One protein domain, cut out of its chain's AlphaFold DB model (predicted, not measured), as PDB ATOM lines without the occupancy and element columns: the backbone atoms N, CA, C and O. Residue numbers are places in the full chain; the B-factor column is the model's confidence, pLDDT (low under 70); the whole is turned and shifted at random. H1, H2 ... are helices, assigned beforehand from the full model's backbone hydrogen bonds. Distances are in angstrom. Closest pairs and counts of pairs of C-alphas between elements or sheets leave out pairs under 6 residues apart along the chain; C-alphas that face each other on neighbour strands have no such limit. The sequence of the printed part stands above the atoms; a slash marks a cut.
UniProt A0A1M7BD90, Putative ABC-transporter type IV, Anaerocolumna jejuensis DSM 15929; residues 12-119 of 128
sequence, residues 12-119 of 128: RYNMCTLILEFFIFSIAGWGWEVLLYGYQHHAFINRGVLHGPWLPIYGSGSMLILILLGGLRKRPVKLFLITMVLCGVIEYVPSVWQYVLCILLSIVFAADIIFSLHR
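What this domain is: This is residues 12 to 119 of the 128 residues of the protein "Putative ABC-transporter type IV" of Anaerocolumna jejuensis DSM 15929 (UniProt A0A1M7BD90). Residues 56 to 61 of H2 sit between the long helices H1 and H4; H3 folds back from H2. The printed part has 108 residues, helices H1 to H4 in order, no named strand: all helix. It is only just compact, close to loose: radius of gyration of the C-alphas 15.3 A, spans 47 by 37 by 24 A.

How they stand to each other: H1, residues 15 to 41, touches H2, residues 56 to 72; closest C-alphas: Phe 22 and Gly 59, 4.4 A. H4, residues 95 to 118, touches H2 about perpendicular, at 75 degrees; closest C-alphas: Ser 60 and Cys 102, 5.5 A. H3, residues 76 to 92, forms a hairpin with H2. Every O i to N i+4 pair is within hydrogen-bond range in H1, H3 and H4; in H2, 11 of 13.

Where its parts are: H1 runs 39.0 A from C-alpha 15 at (20.643, 41.979, 30.045); H4 runs 34.2 A to C-alpha 118 at (11.702, 51.861, 29.027).

The domain as a whole: The link from H1 to H2 is long; 12 residues have pLDDT under 70.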
ATOM      1  N   ARG A  12      21.076  35.376  37.332       49.34
ATOM      2  CA  ARG A  12      20.426  36.439  36.591       49.34
ATOM      3  C   ARG A  12      21.377  36.696  35.439       49.34
ATOM      4  O   ARG A  12      22.435  37.283  35.649       49.34
ATOM      5  N   TYR A  13      21.042  36.191  34.257       56.25
ATOM      6  CA  TYR A  13      21.602  36.766  33.052       56.25
ATOM      7  C   TYR A  13      21.200  38.231  33.102       56.25
ATOM      8  O   TYR A  13      20.026  38.571  32.949       56.25
ATOM      9  N   ASN A  14      22.151  39.083  33.462       63.00
ATOM     10  CA  ASN A  14      21.933  40.505  33.330       63.00
ATOM     11  C   ASN A  14      21.785  40.765  31.835       63.00
ATOM     12  O   ASN A  14      22.468  40.130  31.029       63.00
ATOM     13  N   MET A  15      20.896  41.679  31.458       63.03
ATOM     14  CA  MET A  15      20.643  41.979  30.045       63.03
ATOM     15  C   MET A  15      21.952  42.292  29.304       63.03
ATOM     16  O   MET A  15      22.171  41.815  28.197       63.03
ATOM     17  N   CYS A  16      22.885  42.974  29.976       67.31
ATOM     18  CA  CYS A  16      24.234  43.228  29.474       67.31
ATOM     19  C   CYS A  16      25.006  41.947  29.122       67.31
ATOM     20  O   CYS A  16      25.696  41.921  28.113       67.31
ATOM     21  N   THR A  17      24.887  40.879  29.912       74.75
ATOM     22  CA  THR A  17      25.540  39.592  29.634       74.75
ATOM     23  C   THR A  17      24.964  38.939  28.379       74.75
ATOM     24  O   THR A  17      25.737  38.468  27.554       74.75
ATOM     25  N   LEU A  18      23.639  38.979  28.181       75.75
ATOM     26  CA  LEU A  18      23.002  38.456  26.961       75.75
ATOM     27  C   LEU A  18      23.415  39.254  25.720       75.75
ATOM     28  O   LEU A  18      23.689  38.672  24.672       75.75
ATOM     29  N   ILE A  19      23.503  40.582  25.853       79.12
ATOM     30  CA  ILE A  19      23.967  41.468  24.781       79.12
ATOM     31  C   ILE A  19      25.418  41.153  24.410       79.12
ATOM     32  O   ILE A  19      25.736  40.979  23.235       79.12
ATOM     33  N   LEU A  20      26.299  41.043  25.404       81.19
ATOM     34  CA  LEU A  20      27.708  40.732  25.179       81.19
ATOM     35  C   LEU A  20      27.889  39.347  24.552       81.19
ATOM     36  O   LEU A  20      28.641  39.224  23.589       81.19
ATOM     37  N   GLU A  21      27.176  38.327  25.036       82.81
ATOM     38  CA  GLU A  21      27.219  36.983  24.451       82.81
ATOM     39  C   GLU A  21      26.799  37.015  22.972       82.81
ATOM     40  O   GLU A  21      27.523  36.485  22.127       82.81
ATOM     41  N   PHE A  22      25.711  37.711  22.623       85.69
ATOM     42  CA  PHE A  22      25.268  37.843  21.231       85.69
ATOM     43  C   PHE A  22      26.355  38.424  20.309       85.69
ATOM     44  O   PHE A  22      26.636  37.860  19.245       85.69
ATOM     45  N   PHE A  23      26.995  39.529  20.708       85.75
ATOM     46  CA  PHE A  23      28.030  40.170  19.891       85.75
ATOM     47  C   PHE A  23      29.318  39.346  19.821       85.75
ATOM     48  O   PHE A  23      29.885  39.207  18.737       85.75
ATOM     49  N   ILE A  24      29.750  38.749  20.937       86.94
ATOM     50  CA  ILE A  24      30.944  37.892  20.974       86.94
ATOM     51  C   ILE A  24      30.775  36.714  20.012       86.94
ATOM     52  O   ILE A  24      31.651  36.480  19.182       86.94
ATOM     53  N   PHE A  25      29.641  36.010  20.064       87.19
ATOM     54  CA  PHE A  25      29.392  34.882  19.162       87.19
ATOM     55  C   PHE A  25      29.205  35.318  17.702       87.19
ATOM     56  O   PHE A  25      29.640  34.604  16.801       87.19
ATOM     57  N   SER A  26      28.641  36.503  17.449       87.19
ATOM     58  CA  SER A  26      28.508  37.045  16.087       87.19
ATOM     59  C   SER A  26      29.855  37.398  15.446       87.19
ATOM     60  O   SER A  26      30.037  37.179  14.247       87.19
ATOM     61  N   ILE A  27      30.805  37.930  16.222       87.25
ATOM     62  CA  ILE A  27      32.165  38.247  15.752       87.25
ATOM     63  C   ILE A  27      33.005  36.968  15.640       87.25
ATOM     64  O   ILE A  27      33.715  36.778  14.655       87.25
ATOM     65  N   ALA A  28      32.895  36.061  16.615       87.56
ATOM     66  CA  ALA A  28      33.592  34.777  16.581       87.56
ATOM     67  C   ALA A  28      33.159  33.926  15.376       87.56
ATOM     68  O   ALA A  28      34.010  33.357  14.695       87.56
ATOM     69  N   GLY A  29      31.857  33.893  15.071       85.88
ATOM     70  CA  GLY A  29      31.323  33.222  13.886       85.88
ATOM     71  C   GLY A  29      31.810  33.841  12.576       85.88
ATOM     72  O   GLY A  29      32.186  33.118  11.658       85.88
ATOM     73  N   TRP A  30      31.905  35.174  12.508       86.06
ATOM     74  CA  TRP A  30      32.536  35.850  11.369       86.06
ATOM     75  C   TRP A  30      34.002  35.446  11.197       86.06
ATOM     76  O   TRP A  30      34.414  35.095  10.093       86.06
ATOM     77  N   GLY A  31      34.775  35.435  12.287       85.38
ATOM     78  CA  GLY A  31      36.166  34.993  12.258       85.38
ATOM     79  C   GLY A  31      36.302  33.546  11.780       85.38
ATOM     80  O   GLY A  31      37.150  33.261  10.939       85.38
ATOM     81  N   TRP A  32      35.435  32.650  12.255       84.88
ATOM     82  CA  TRP A  32      35.413  31.245  11.842       84.88
ATOM     83  C   TRP A  32      35.173  31.074  10.335       84.88
ATOM     84  O   TRP A  32      35.933  30.375   9.667       84.88
ATOM     85  N   GLU A  33      34.178  31.765   9.780       83.81
ATOM     86  CA  GLU A  33      33.874  31.732   8.343       83.81
ATOM     87  C   GLU A  33      35.017  32.294   7.490       83.81
ATOM     88  O   GLU A  33      35.386  31.705   6.472       83.81
ATOM     89  N   VAL A  34      35.619  33.408   7.917       84.06
ATOM     90  CA  VAL A  34      36.761  34.015   7.215       84.06
ATOM     91  C   VAL A  34      37.977  33.089   7.239       84.06
ATOM     92  O   VAL A  34      38.662  32.964   6.224       84.06
ATOM     93  N   LEU A  35      38.237  32.410   8.359       85.25
ATOM     94  CA  LEU A  35      39.325  31.438   8.470       85.25
ATOM     95  C   LEU A  35      39.087  30.209   7.582       85.25
ATOM     96  O   LEU A  35      40.009  29.783   6.885       85.25
ATOM     97  N   LEU A  36      37.864  29.668   7.556       84.44
ATOM     98  CA  LEU A  36      37.506  28.539   6.691       84.44
ATOM     99  C   LEU A  36      37.650  28.886   5.207       84.44
ATOM    100  O   LEU A  36      38.269  28.129   4.457       84.44
ATOM    101  N   TYR A  37      37.136  30.043   4.784       80.69
ATOM    102  CA  TYR A  37      37.282  30.508   3.401       80.69
ATOM    103  C   TYR A  37      38.734  30.829   3.045       80.69
ATOM    104  O   TYR A  37      39.186  30.498   1.946       80.69
ATOM    105  N   GLY A  38      39.484  31.416   3.978       81.94
ATOM    106  CA  GLY A  38      40.917  31.647   3.825       81.94
ATOM    107  C   GLY A  38      41.694  30.344   3.622       81.94
ATOM    108  O   GLY A  38      42.598  30.298   2.791       81.94
ATOM    109  N   TYR A  39      41.307  29.268   4.315       82.62
ATOM    110  CA  TYR A  39      41.910  27.947   4.140       82.62
ATOM    111  C   TYR A  39      41.506  27.273   2.819       82.62
ATOM    112  O   TYR A  39      42.357  26.702   2.146       82.62
ATOM    113  N   GLN A  40      40.231  27.343   2.428       80.31
ATOM    114  CA  GLN A  40      39.718  26.633   1.246       80.31
ATOM    115  C   GLN A  40      40.042  27.323  -0.084       80.31
ATOM    116  O   GLN A  40      40.300  26.652  -1.080       80.31
ATOM    117  N   HIS A  41      40.000  28.655  -0.118       77.88
ATOM    118  CA  HIS A  41      40.074  29.428  -1.361       77.88
ATOM    119  C   HIS A  41      41.278  30.374  -1.426       77.88
ATOM    120  O   HIS A  41      41.425  31.082  -2.420       77.88
ATOM    121  N   HIS A  42      42.124  30.412  -0.385       74.50
ATOM    122  CA  HIS A  42      43.266  31.334  -0.262       74.50
ATOM    123  C   HIS A  42      42.907  32.814  -0.498       74.50
ATOM    124  O   HIS A  42      43.772  33.637  -0.794       74.50
ATOM    125  N   ALA A  43      41.627  33.165  -0.350       69.50
ATOM    126  CA  ALA A  43      41.093  34.488  -0.612       69.50
ATOM    127  C   ALA A  43      40.346  34.992   0.622       69.50
ATOM    128  O   ALA A  43      39.433  34.339   1.132       69.50
ATOM    129  N   PHE A  44      40.713  36.186   1.085       68.25
ATOM    130  CA  PHE A  44      40.005  36.877   2.156       68.25
ATOM    131  C   PHE A  44      38.754  37.544   1.592       68.25
ATOM    132  O   PHE A  44      38.766  38.710   1.198       68.25
ATOM    133  N   ILE A  45      37.664  36.784   1.535       70.75
ATOM    134  CA  ILE A  45      36.357  37.303   1.137       70.75
ATOM    135  C   ILE A  45      35.590  37.668   2.403       70.75
ATOM    136  O   ILE A  45      35.351  36.824   3.267       70.75
ATOM    137  N   ASN A  46      35.181  38.931   2.515       70.88
ATOM    138  CA  ASN A  46      34.341  39.364   3.623       70.88
ATOM    139  C   ASN A  46      32.926  38.792   3.444       70.88
ATOM    140  O   ASN A  46      32.161  39.256   2.600       70.88
ATOM    141  N   ARG A  47      32.599  37.762   4.230       71.88
ATOM    142  CA  ARG A  47      31.267  37.128   4.292       71.88
ATOM    143  C   ARG A  47      30.359  37.780   5.341       71.88
ATOM    144  O   ARG A  47      29.230  37.340   5.543       71.88
ATOM    145  N   GLY A  48      30.862  38.808   6.022       67.56
ATOM    146  CA  GLY A  48      30.109  39.583   6.992       67.56
ATOM    147  C   GLY A  48      28.981  40.377   6.345       67.56
ATOM    148  O   GLY A  48      29.045  40.790   5.185       67.56
ATOM    149  N   VAL A  49      27.927  40.595   7.120       62.47
ATOM    150  CA  VAL A  49      26.768  41.385   6.694       62.47
ATOM    151  C   VAL A  49      27.108  42.880   6.808       62.47
ATOM    152  O   VAL A  49      27.753  43.292   7.769       62.47
ATOM    153  N   LEU A  50      26.664  43.709   5.853       57.25
ATOM    154  CA  LEU A  50      26.902  45.168   5.835       57.25
ATOM    155  C   LEU A  50      28.399  45.576   5.840       57.25
ATOM    156  O   LEU A  50      28.773  46.570   6.453       57.25
ATOM    157  N   HIS A  51      29.276  44.819   5.168       61.78
ATOM    158  CA  HIS A  51      30.737  45.043   5.147       61.78
ATOM    159  C   HIS A  51      31.437  44.968   6.524       61.78
ATOM    160  O   HIS A  51      32.650  45.174   6.599       61.78
ATOM    161  N   GLY A  52      30.720  44.640   7.603       72.75
ATOM    162  CA  GLY A  52      31.247  44.591   8.968       72.75
ATOM    163  C   GLY A  52      31.705  43.192   9.403       72.75
ATOM    164  O   GLY A  52      31.235  42.195   8.851       72.75
ATOM    165  N   PRO A  53      32.589  43.087  10.415       78.12
ATOM    166  CA  PRO A  53      33.098  41.816  10.927       78.12
ATOM    167  C   PRO A  53      32.126  41.126  11.899       78.12
ATOM    168  O   PRO A  53      32.485  40.776  13.023       78.12
ATOM    169  N   TRP A  54      30.868  40.955  11.488       79.06
ATOM    170  CA  TRP A  54      29.860  40.232  12.262       79.06
ATOM    171  C   TRP A  54      28.983  39.351  11.370       79.06
ATOM    172  O   TRP A  54      28.717  39.658  10.204       79.06
ATOM    173  N   LEU A  55      28.494  38.250  11.934       83.44
ATOM    174  CA  LEU A  55      27.420  37.446  11.357       83.44
ATOM    175  C   LEU A  55      26.354  37.178  12.435       83.44
ATOM    176  O   LEU A  55      26.527  36.278  13.260       83.44
ATOM    177  N   PRO A  56      25.230  37.925  12.421       82.75
ATOM    178  CA  PRO A  56      24.143  37.789  13.401       82.75
ATOM    179  C   PRO A  56      23.524  36.385  13.504       82.75
ATOM    180  O   PRO A  56      22.916  36.044  14.519       82.75
ATOM    181  N   ILE A  57      23.693  35.543  12.479       85.44
ATOM    182  CA  ILE A  57      23.227  34.148  12.486       85.44
ATOM    183  C   ILE A  57      23.894  33.316  13.596       85.44
ATOM    184  O   ILE A  57      23.232  32.513  14.247       85.44
ATOM    185  N   TYR A  58      25.173  33.567  13.903       85.19
ATOM    186  CA  TYR A  58      25.874  32.871  14.990       85.19
ATOM    187  C   TYR A  58      25.479  33.407  16.366       85.19
ATOM    188  O   TYR A  58      25.328  32.633  17.312       85.19
ATOM    189  N   GLY A  59      25.251  34.720  16.479       86.00
ATOM    190  CA  GLY A  59      24.718  35.328  17.698       86.00
ATOM    191  C   GLY A  59      23.331  34.789  18.043       86.00
ATOM    192  O   GLY A  59      23.105  34.325  19.160       86.00
ATOM    193  N   SER A  60      22.418  34.772  17.069       83.88
ATOM    194  CA  SER A  60      21.063  34.235  17.246       83.88
ATOM    195  C   SER A  60      21.050  32.721  17.500       83.88
ATOM    196  O   SER A  60      20.288  32.261  18.352       83.88
ATOM    197  N   GLY A  61      21.945  31.952  16.868       84.81
ATOM    198  CA  GLY A  61      22.145  30.530  17.172       84.81
ATOM    199  C   GLY A  61      22.572  30.281  18.623       84.81
ATOM    200  O   GLY A  61      22.011  29.414  19.295       84.81
ATOM    201  N   SER A  62      23.499  31.088  19.152       83.75
ATOM    202  CA  SER A  62      23.897  31.017  20.564       83.75
ATOM    203  C   SER A  62      22.736  31.345  21.510       83.75
ATOM    204  O   SER A  62      22.502  30.614  22.476       83.75
ATOM    205  N   MET A  63      21.931  32.370  21.202       81.69
ATOM    206  CA  MET A  63      20.733  32.695  21.988       81.69
ATOM    207  C   MET A  63      19.712  31.555  21.992       81.69
ATOM    208  O   MET A  63      19.170  31.220  23.046       81.69
ATOM    209  N   LEU A  64      19.480  30.919  20.843       82.31
ATOM    210  CA  LEU A  64      18.588  29.767  20.744       82.31
ATOM    211  C   LEU A  64      19.067  28.614  21.638       82.31
ATOM    212  O   LEU A  64      18.275  28.041  22.390       82.31
ATOM    213  N   ILE A  65      20.366  28.311  21.612       82.31
ATOM    214  CA  ILE A  65      20.967  27.284  22.471       82.31
ATOM    215  C   ILE A  65      20.839  27.677  23.950       82.31
ATOM    216  O   ILE A  65      20.485  26.833  24.769       82.31
ATOM    217  N   LEU A  66      21.073  28.939  24.315       79.56
ATOM    218  CA  LEU A  66      20.920  29.429  25.692       79.56
ATOM    219  C   LEU A  66      19.485  29.285  26.209       79.56
ATOM    220  O   LEU A  66      19.294  28.852  27.349       79.56
ATOM    221  N   ILE A  67      18.486  29.599  25.378       77.56
ATOM    222  CA  ILE A  67      17.065  29.453  25.718       77.56
ATOM    223  C   ILE A  67      16.706  27.971  25.888       77.56
ATOM    224  O   ILE A  67      16.097  27.596  26.891       77.56
ATOM    225  N   LEU A  68      17.115  27.115  24.947       80.31
ATOM    226  CA  LEU A  68      16.760  25.692  24.955       80.31
ATOM    227  C   LEU A  68      17.512  24.891  26.031       80.31
ATOM    228  O   LEU A  68      16.939  24.003  26.664       80.31
ATOM    229  N   LEU A  69      18.795  25.185  26.257       76.56
ATOM    230  CA  LEU A  69      19.679  24.405  27.132       76.56
ATOM    231  C   LEU A  69      19.978  25.086  28.475       76.56
ATOM    232  O   LEU A  69      20.696  24.511  29.302       76.56
ATOM    233  N   GLY A  70      19.400  26.258  28.759       71.31
ATOM    234  CA  GLY A  70      19.618  26.986  30.014       71.31
ATOM    235  C   GLY A  70      19.346  26.146  31.272       71.31
ATOM    236  O   GLY A  70      20.074  26.248  32.261       71.31
ATOM    237  N   GLY A  71      18.368  25.235  31.216       71.75
ATOM    238  CA  GLY A  71      18.033  24.324  32.319       71.75
ATOM    239  C   GLY A  71      19.016  23.161  32.532       71.75
ATOM    240  O   GLY A  71      19.073  22.594  33.625       71.75
ATOM    241  N   LEU A  72      19.820  22.807  31.524       70.81
ATOM    242  CA  LEU A  72      20.703  21.630  31.540       70.81
ATOM    243  C   LEU A  72      22.166  21.958  31.868       70.81
ATOM    244  O   LEU A  72      22.997  21.052  31.973       70.81
ATOM    245  N   ARG A  73      22.471  23.230  32.149       68.00
ATOM    246  CA  ARG A  73      23.822  23.731  32.460       68.00
ATOM    247  C   ARG A  73      24.500  23.025  33.646       68.00
ATOM    248  O   ARG A  73      25.721  22.966  33.708       68.00
ATOM    249  N   LYS A  74      23.729  22.411  34.554       74.19
ATOM    250  CA  LYS A  74      24.257  21.654  35.709       74.19
ATOM    251  C   LYS A  74      24.914  20.312  35.337       74.19
ATOM    252  O   LYS A  74      25.507  19.682  36.208       74.19
ATOM    253  N   ARG A  75      24.774  19.828  34.095       77.69
ATOM    254  CA  ARG A  75      25.315  18.534  33.634       77.69
ATOM    255  C   ARG A  75      26.115  18.718  32.329       77.69
ATOM    256  O   ARG A  75      25.547  18.505  31.257       77.69
ATOM    257  N   PRO A  76      27.418  19.061  32.390       77.88
ATOM    258  CA  PRO A  76      28.195  19.505  31.224       77.88
ATOM    259  C   PRO A  76      28.305  18.448  30.114       77.88
ATOM    260  O   PRO A  76      28.210  18.783  28.940       77.88
ATOM    261  N   VAL A  77      28.406  17.163  30.467       83.50
ATOM    262  CA  VAL A  77      28.465  16.066  29.479       83.50
ATOM    263  C   VAL A  77      27.163  15.951  28.679       83.50
ATOM    264  O   VAL A  77      27.187  15.786  27.463       83.50
ATOM    265  N   LYS A  78      26.007  16.076  29.348       81.38
ATOM    266  CA  LYS A  78      24.700  16.038  28.670       81.38
ATOM    267  C   LYS A  78      24.481  17.286  27.824       81.38
ATOM    268  O   LYS A  78      23.932  17.178  26.737       81.38
ATOM    269  N   LEU A  79      24.929  18.440  28.320       82.69
ATOM    270  CA  LEU A  79      24.898  19.694  27.578       82.69
ATOM    271  C   LEU A  79      25.653  19.551  26.251       82.69
ATOM    272  O   LEU A  79      25.076  19.830  25.212       82.69
ATOM    273  N   PHE A  80      26.888  19.041  26.278       83.88
ATOM    274  CA  PHE A  80      27.702  18.865  25.075       83.88
ATOM    275  C   PHE A  80      27.020  17.980  24.022       83.88
ATOM    276  O   PHE A  80      26.903  18.383  22.868       83.88
ATOM    277  N   LEU A  81      26.508  16.810  24.426       88.06
ATOM    278  CA  LEU A  81      25.827  15.892  23.508       88.06
ATOM    279  C   LEU A  81      24.572  16.517  22.885       88.06
ATOM    280  O   LEU A  81      24.351  16.385  21.685       88.06
ATOM    281  N   ILE A  82      23.766  17.216  23.687       86.12
ATOM    282  CA  ILE A  82      22.541  17.858  23.199       86.12
ATOM    283  C   ILE A  82      22.883  19.026  22.276       86.12
ATOM    284  O   ILE A  82      22.271  19.135  21.221       86.12
ATOM    285  N   THR A  83      23.870  19.859  22.620       84.44
ATOM    286  CA  THR A  83      24.326  20.951  21.748       84.44
ATOM    287  C   THR A  83      24.833  20.414  20.414       84.44
ATOM    288  O   THR A  83      24.492  20.972  19.380       84.44
ATOM    289  N   MET A  84      25.593  19.314  20.412       85.25
ATOM    290  CA  MET A  84      26.114  18.706  19.184       85.25
ATOM    291  C   MET A  84      24.986  18.243  18.254       85.25
ATOM    292  O   MET A  84      24.988  18.569  17.069       85.25
ATOM    293  N   VAL A  85      23.989  17.536  18.798       87.94
ATOM    294  CA  VAL A  85      22.807  17.108  18.030       87.94
ATOM    295  C   VAL A  85      22.002  18.318  17.554       87.94
ATOM    296  O   VAL A  85      21.595  18.371  16.398       87.94
ATOM    297  N   LEU A  86      21.797  19.307  18.424       85.81
ATOM    298  CA  LEU A  86      21.011  20.496  18.119       85.81
ATOM    299  C   LEU A  86      21.658  21.341  17.013       85.81
ATOM    300  O   LEU A  86      20.956  21.757  16.097       85.81
ATOM    301  N   CYS A  87      22.977  21.551  17.057       83.75
ATOM    302  CA  CYS A  87      23.711  22.238  15.995       83.75
ATOM    303  C   CYS A  87      23.562  21.514  14.653       83.75
ATOM    304  O   CYS A  87      23.241  22.164  13.664       83.75
ATOM    305  N   GLY A  88      23.706  20.184  14.627       82.88
ATOM    306  CA  GLY A  88      23.521  19.409  13.396       82.88
ATOM    307  C   GLY A  88      22.103  19.520  12.825       82.88
ATOM    308  O   GLY A  88      21.926  19.643  11.617       82.88
ATOM    309  N   VAL A  89      21.081  19.543  13.688       85.19
ATOM    310  CA  VAL A  89      19.691  19.764  13.256       85.19
ATOM    311  C   VAL A  89      19.508  21.173  12.699       85.19
ATOM    312  O   VAL A  89      18.908  21.319  11.639       85.19
ATOM    313  N   ILE A  90      20.021  22.198  13.388       81.56
ATOM    314  CA  ILE A  90      19.920  23.595  12.944       81.56
ATOM    315  C   ILE A  90      20.590  23.762  11.586       81.56
ATOM    316  O   ILE A  90      19.998  24.384  10.715       81.56
ATOM    317  N   GLU A  91      21.770  23.185  11.374       80.75
ATOM    318  CA  GLU A  91      22.494  23.269  10.102       80.75
ATOM    319  C   GLU A  91      21.747  22.585   8.947       80.75
ATOM    320  O   GLU A  91      21.766  23.078   7.822       80.75
ATOM    321  N   TYR A  92      21.016  21.502   9.234       82.25
ATOM    322  CA  TYR A  92      20.176  20.814   8.251       82.25
ATOM    323  C   TYR A  92      18.895  21.590   7.889       82.25
ATOM    324  O   TYR A  92      18.271  21.326   6.858       82.25
ATOM    325  N   VAL A  93      18.477  22.558   8.713       82.75
ATOM    326  CA  VAL A  93      17.341  23.434   8.396       82.75
ATOM    327  C   VAL A  93      17.699  24.310   7.186       82.75
ATOM    328  O   VAL A  93      18.771  24.916   7.176       82.75
ATOM    329  N   PRO A  94      16.811  24.448   6.178       83.12
ATOM    330  CA  PRO A  94      17.093  25.272   5.010       83.12
ATOM    331  C   PRO A  94      17.474  26.701   5.404       83.12
ATOM    332  O   PRO A  94      16.841  27.299   6.277       83.12
ATOM    333  N   SER A  95      18.456  27.273   4.707       78.69
ATOM    334  CA  SER A  95      19.013  28.599   5.008       78.69
ATOM    335  C   SER A  95      17.940  29.683   5.163       78.69
ATOM    336  O   SER A  95      18.016  30.498   6.078       78.69
ATOM    337  N   VAL A  96      16.879  29.651   4.349       81.19
ATOM    338  CA  VAL A  96      15.735  30.581   4.438       81.19
ATOM    339  C   VAL A  96      15.112  30.590   5.838       81.19
ATOM    340  O   VAL A  96      14.858  31.656   6.395       81.19
ATOM    341  N   TRP A  97      14.909  29.421   6.443       81.06
ATOM    342  CA  TRP A  97      14.333  29.304   7.783       81.06
ATOM    343  C   TRP A  97      15.299  29.768   8.872       81.06
ATOM    344  O   TRP A  97      14.863  30.384   9.843       81.06
ATOM    345  N   GLN A  98      16.604  29.542   8.700       81.44
ATOM    346  CA  GLN A  98      17.621  30.078   9.611       81.44
ATOM    347  C   GLN A  98      17.659  31.615   9.566       81.44
ATOM    348  O   GLN A  98      17.730  32.257  10.614       81.44
ATOM    349  N   TYR A  99      17.535  32.221   8.379       82.50
ATOM    350  CA  TYR A  99      17.434  33.678   8.236       82.50
ATOM    351  C   TYR A  99      16.157  34.230   8.881       82.50
ATOM    352  O   TYR A  99      16.228  35.218   9.614       82.50
ATOM    353  N   VAL A 100      15.005  33.582   8.672       86.38
ATOM    354  CA  VAL A 100      13.735  33.968   9.315       86.38
ATOM    355  C   VAL A 100      13.848  33.889  10.838       86.38
ATOM    356  O   VAL A 100      13.454  34.826  11.534       86.38
ATOM    357  N   LEU A 101      14.437  32.812  11.363       85.75
ATOM    358  CA  LEU A 101      14.665  32.636  12.795       85.75
ATOM    359  C   LEU A 101      15.606  33.709  13.354       85.75
ATOM    360  O   LEU A 101      15.318  34.289  14.399       85.75
ATOM    361  N   CYS A 102      16.688  34.021  12.641       85.06
ATOM    362  CA  CYS A 102      17.617  35.088  13.010       85.06
ATOM    363  C   CYS A 102      16.911  36.451  13.088       85.06
ATOM    364  O   CYS A 102      17.110  37.184  14.058       85.06
ATOM    365  N   ILE A 103      16.071  36.792  12.102       85.44
ATOM    366  CA  ILE A 103      15.309  38.052  12.082       85.44
ATOM    367  C   ILE A 103      14.319  38.103  13.249       85.44
ATOM    368  O   ILE A 103      14.273  39.101  13.967       85.44
ATOM    369  N   LEU A 104      13.575  37.020  13.485       87.50
ATOM    370  CA  LEU A 104      12.611  36.935  14.582       87.50
ATOM    371  C   LEU A 104      13.295  37.080  15.945       87.50
ATOM    372  O   LEU A 104      12.859  37.887  16.763       87.50
ATOM    373  N   LEU A 105      14.396  36.360  16.175       83.81
ATOM    374  CA  LEU A 105      15.170  36.457  17.416       83.81
ATOM    375  C   LEU A 105      15.787  37.848  17.598       83.81
ATOM    376  O   LEU A 105      15.812  38.358  18.714       83.81
ATOM    377  N   SER A 106      16.219  38.492  16.513       81.88
ATOM    378  CA  SER A 106      16.740  39.864  16.557       81.88
ATOM    379  C   SER A 106      15.648  40.879  16.907       81.88
ATOM    380  O   SER A 106      15.913  41.815  17.657       81.88
ATOM    381  N   ILE A 107      14.416  40.687  16.419       86.56
ATOM    382  CA  ILE A 107      13.261  41.520  16.793       86.56
ATOM    383  C   ILE A 107      12.899  41.313  18.262       86.56
ATOM    384  O   ILE A 107      12.685  42.295  18.965       86.56
ATOM    385  N   VAL A 108      12.850  40.063  18.736       84.00
ATOM    386  CA  VAL A 108      12.590  39.753  20.152       84.00
ATOM    387  C   VAL A 108      13.641  40.426  21.029       84.00
ATOM    388  O   VAL A 108      13.295  41.173  21.935       84.00
ATOM    389  N   PHE A 109      14.916  40.275  20.682       79.12
ATOM    390  CA  PHE A 109      16.014  40.916  21.391       79.12
ATOM    391  C   PHE A 109      15.927  42.450  21.366       79.12
ATOM    392  O   PHE A 109      16.122  43.094  22.394       79.12
ATOM    393  N   ALA A 110      15.585  43.052  20.224       83.31
ATOM    394  CA  ALA A 110      15.369  44.493  20.127       83.31
ATOM    395  C   ALA A 110      14.172  44.949  20.978       83.31
ATOM    396  O   ALA A 110      14.258  45.977  21.646       83.31
ATOM    397  N   ALA A 111      13.081  44.181  21.006       84.25
ATOM    398  CA  ALA A 111      11.916  44.455  21.839       84.25
ATOM    399  C   ALA A 111      12.249  44.342  23.336       84.25
ATOM    400  O   ALA A 111      11.868  45.226  24.101       84.25
ATOM    401  N   ASP A 112      13.011  43.324  23.744       78.06
ATOM    402  CA  ASP A 112      13.519  43.165  25.111       78.06
ATOM    403  C   ASP A 112      14.462  44.314  25.505       78.06
ATOM    404  O   ASP A 112      14.373  44.828  26.622       78.06
ATOM    405  N   ILE A 113      15.318  44.779  24.586       78.00
ATOM    406  CA  ILE A 113      16.153  45.972  24.789       78.00
ATOM    407  C   ILE A 113      15.277  47.207  24.978       78.00
ATOM    408  O   ILE A 113      15.468  47.933  25.949       78.00
ATOM    409  N   ILE A 114      14.310  47.452  24.090       84.12
ATOM    410  CA  ILE A 114      13.415  48.616  24.171       84.12
ATOM    411  C   ILE A 114      12.625  48.580  25.481       84.12
ATOM    412  O   ILE A 114      12.549  49.588  26.183       84.12
ATOM    413  N   PHE A 115      12.095  47.418  25.855       81.56
ATOM    414  CA  PHE A 115      11.403  47.222  27.123       81.56
ATOM    415  C   PHE A 115      12.332  47.481  28.315       81.56
ATOM    416  O   PHE A 115      11.946  48.178  29.254       81.56
ATOM    417  N   SER A 116      13.573  46.995  28.259       71.88
ATOM    418  CA  SER A 116      14.583  47.227  29.293       71.88
ATOM    419  C   SER A 116      15.052  48.683  29.362       71.88
ATOM    420  O   SER A 116      15.428  49.132  30.441       71.88
ATOM    421  N   LEU A 117      15.044  49.429  28.255       76.38
ATOM    422  CA  LEU A 117      15.326  50.868  28.232       76.38
ATOM    423  C   LEU A 117      14.148  51.670  28.792       76.38
ATOM    424  O   LEU A 117      14.351  52.675  29.468       76.38
ATOM    425  N   HIS A 118      12.919  51.216  28.538       81.12
ATOM    426  CA  HIS A 118      11.702  51.861  29.027       81.12
ATOM    427  C   HIS A 118      11.430  51.564  30.512       81.12
ATOM    428  O   HIS A 118      10.836  52.373  31.227       81.12
ATOM    429  N   ARG A 119      11.878  50.404  30.997       71.69
ATOM    430  CA  ARG A 119      11.879  49.998  32.405       71.69
ATOM    431  C   ARG A 119      13.316  49.660  32.815       71.69
ATOM    432  O   ARG A 119      13.619  48.475  32.978       71.69
TER     433      ARG A 119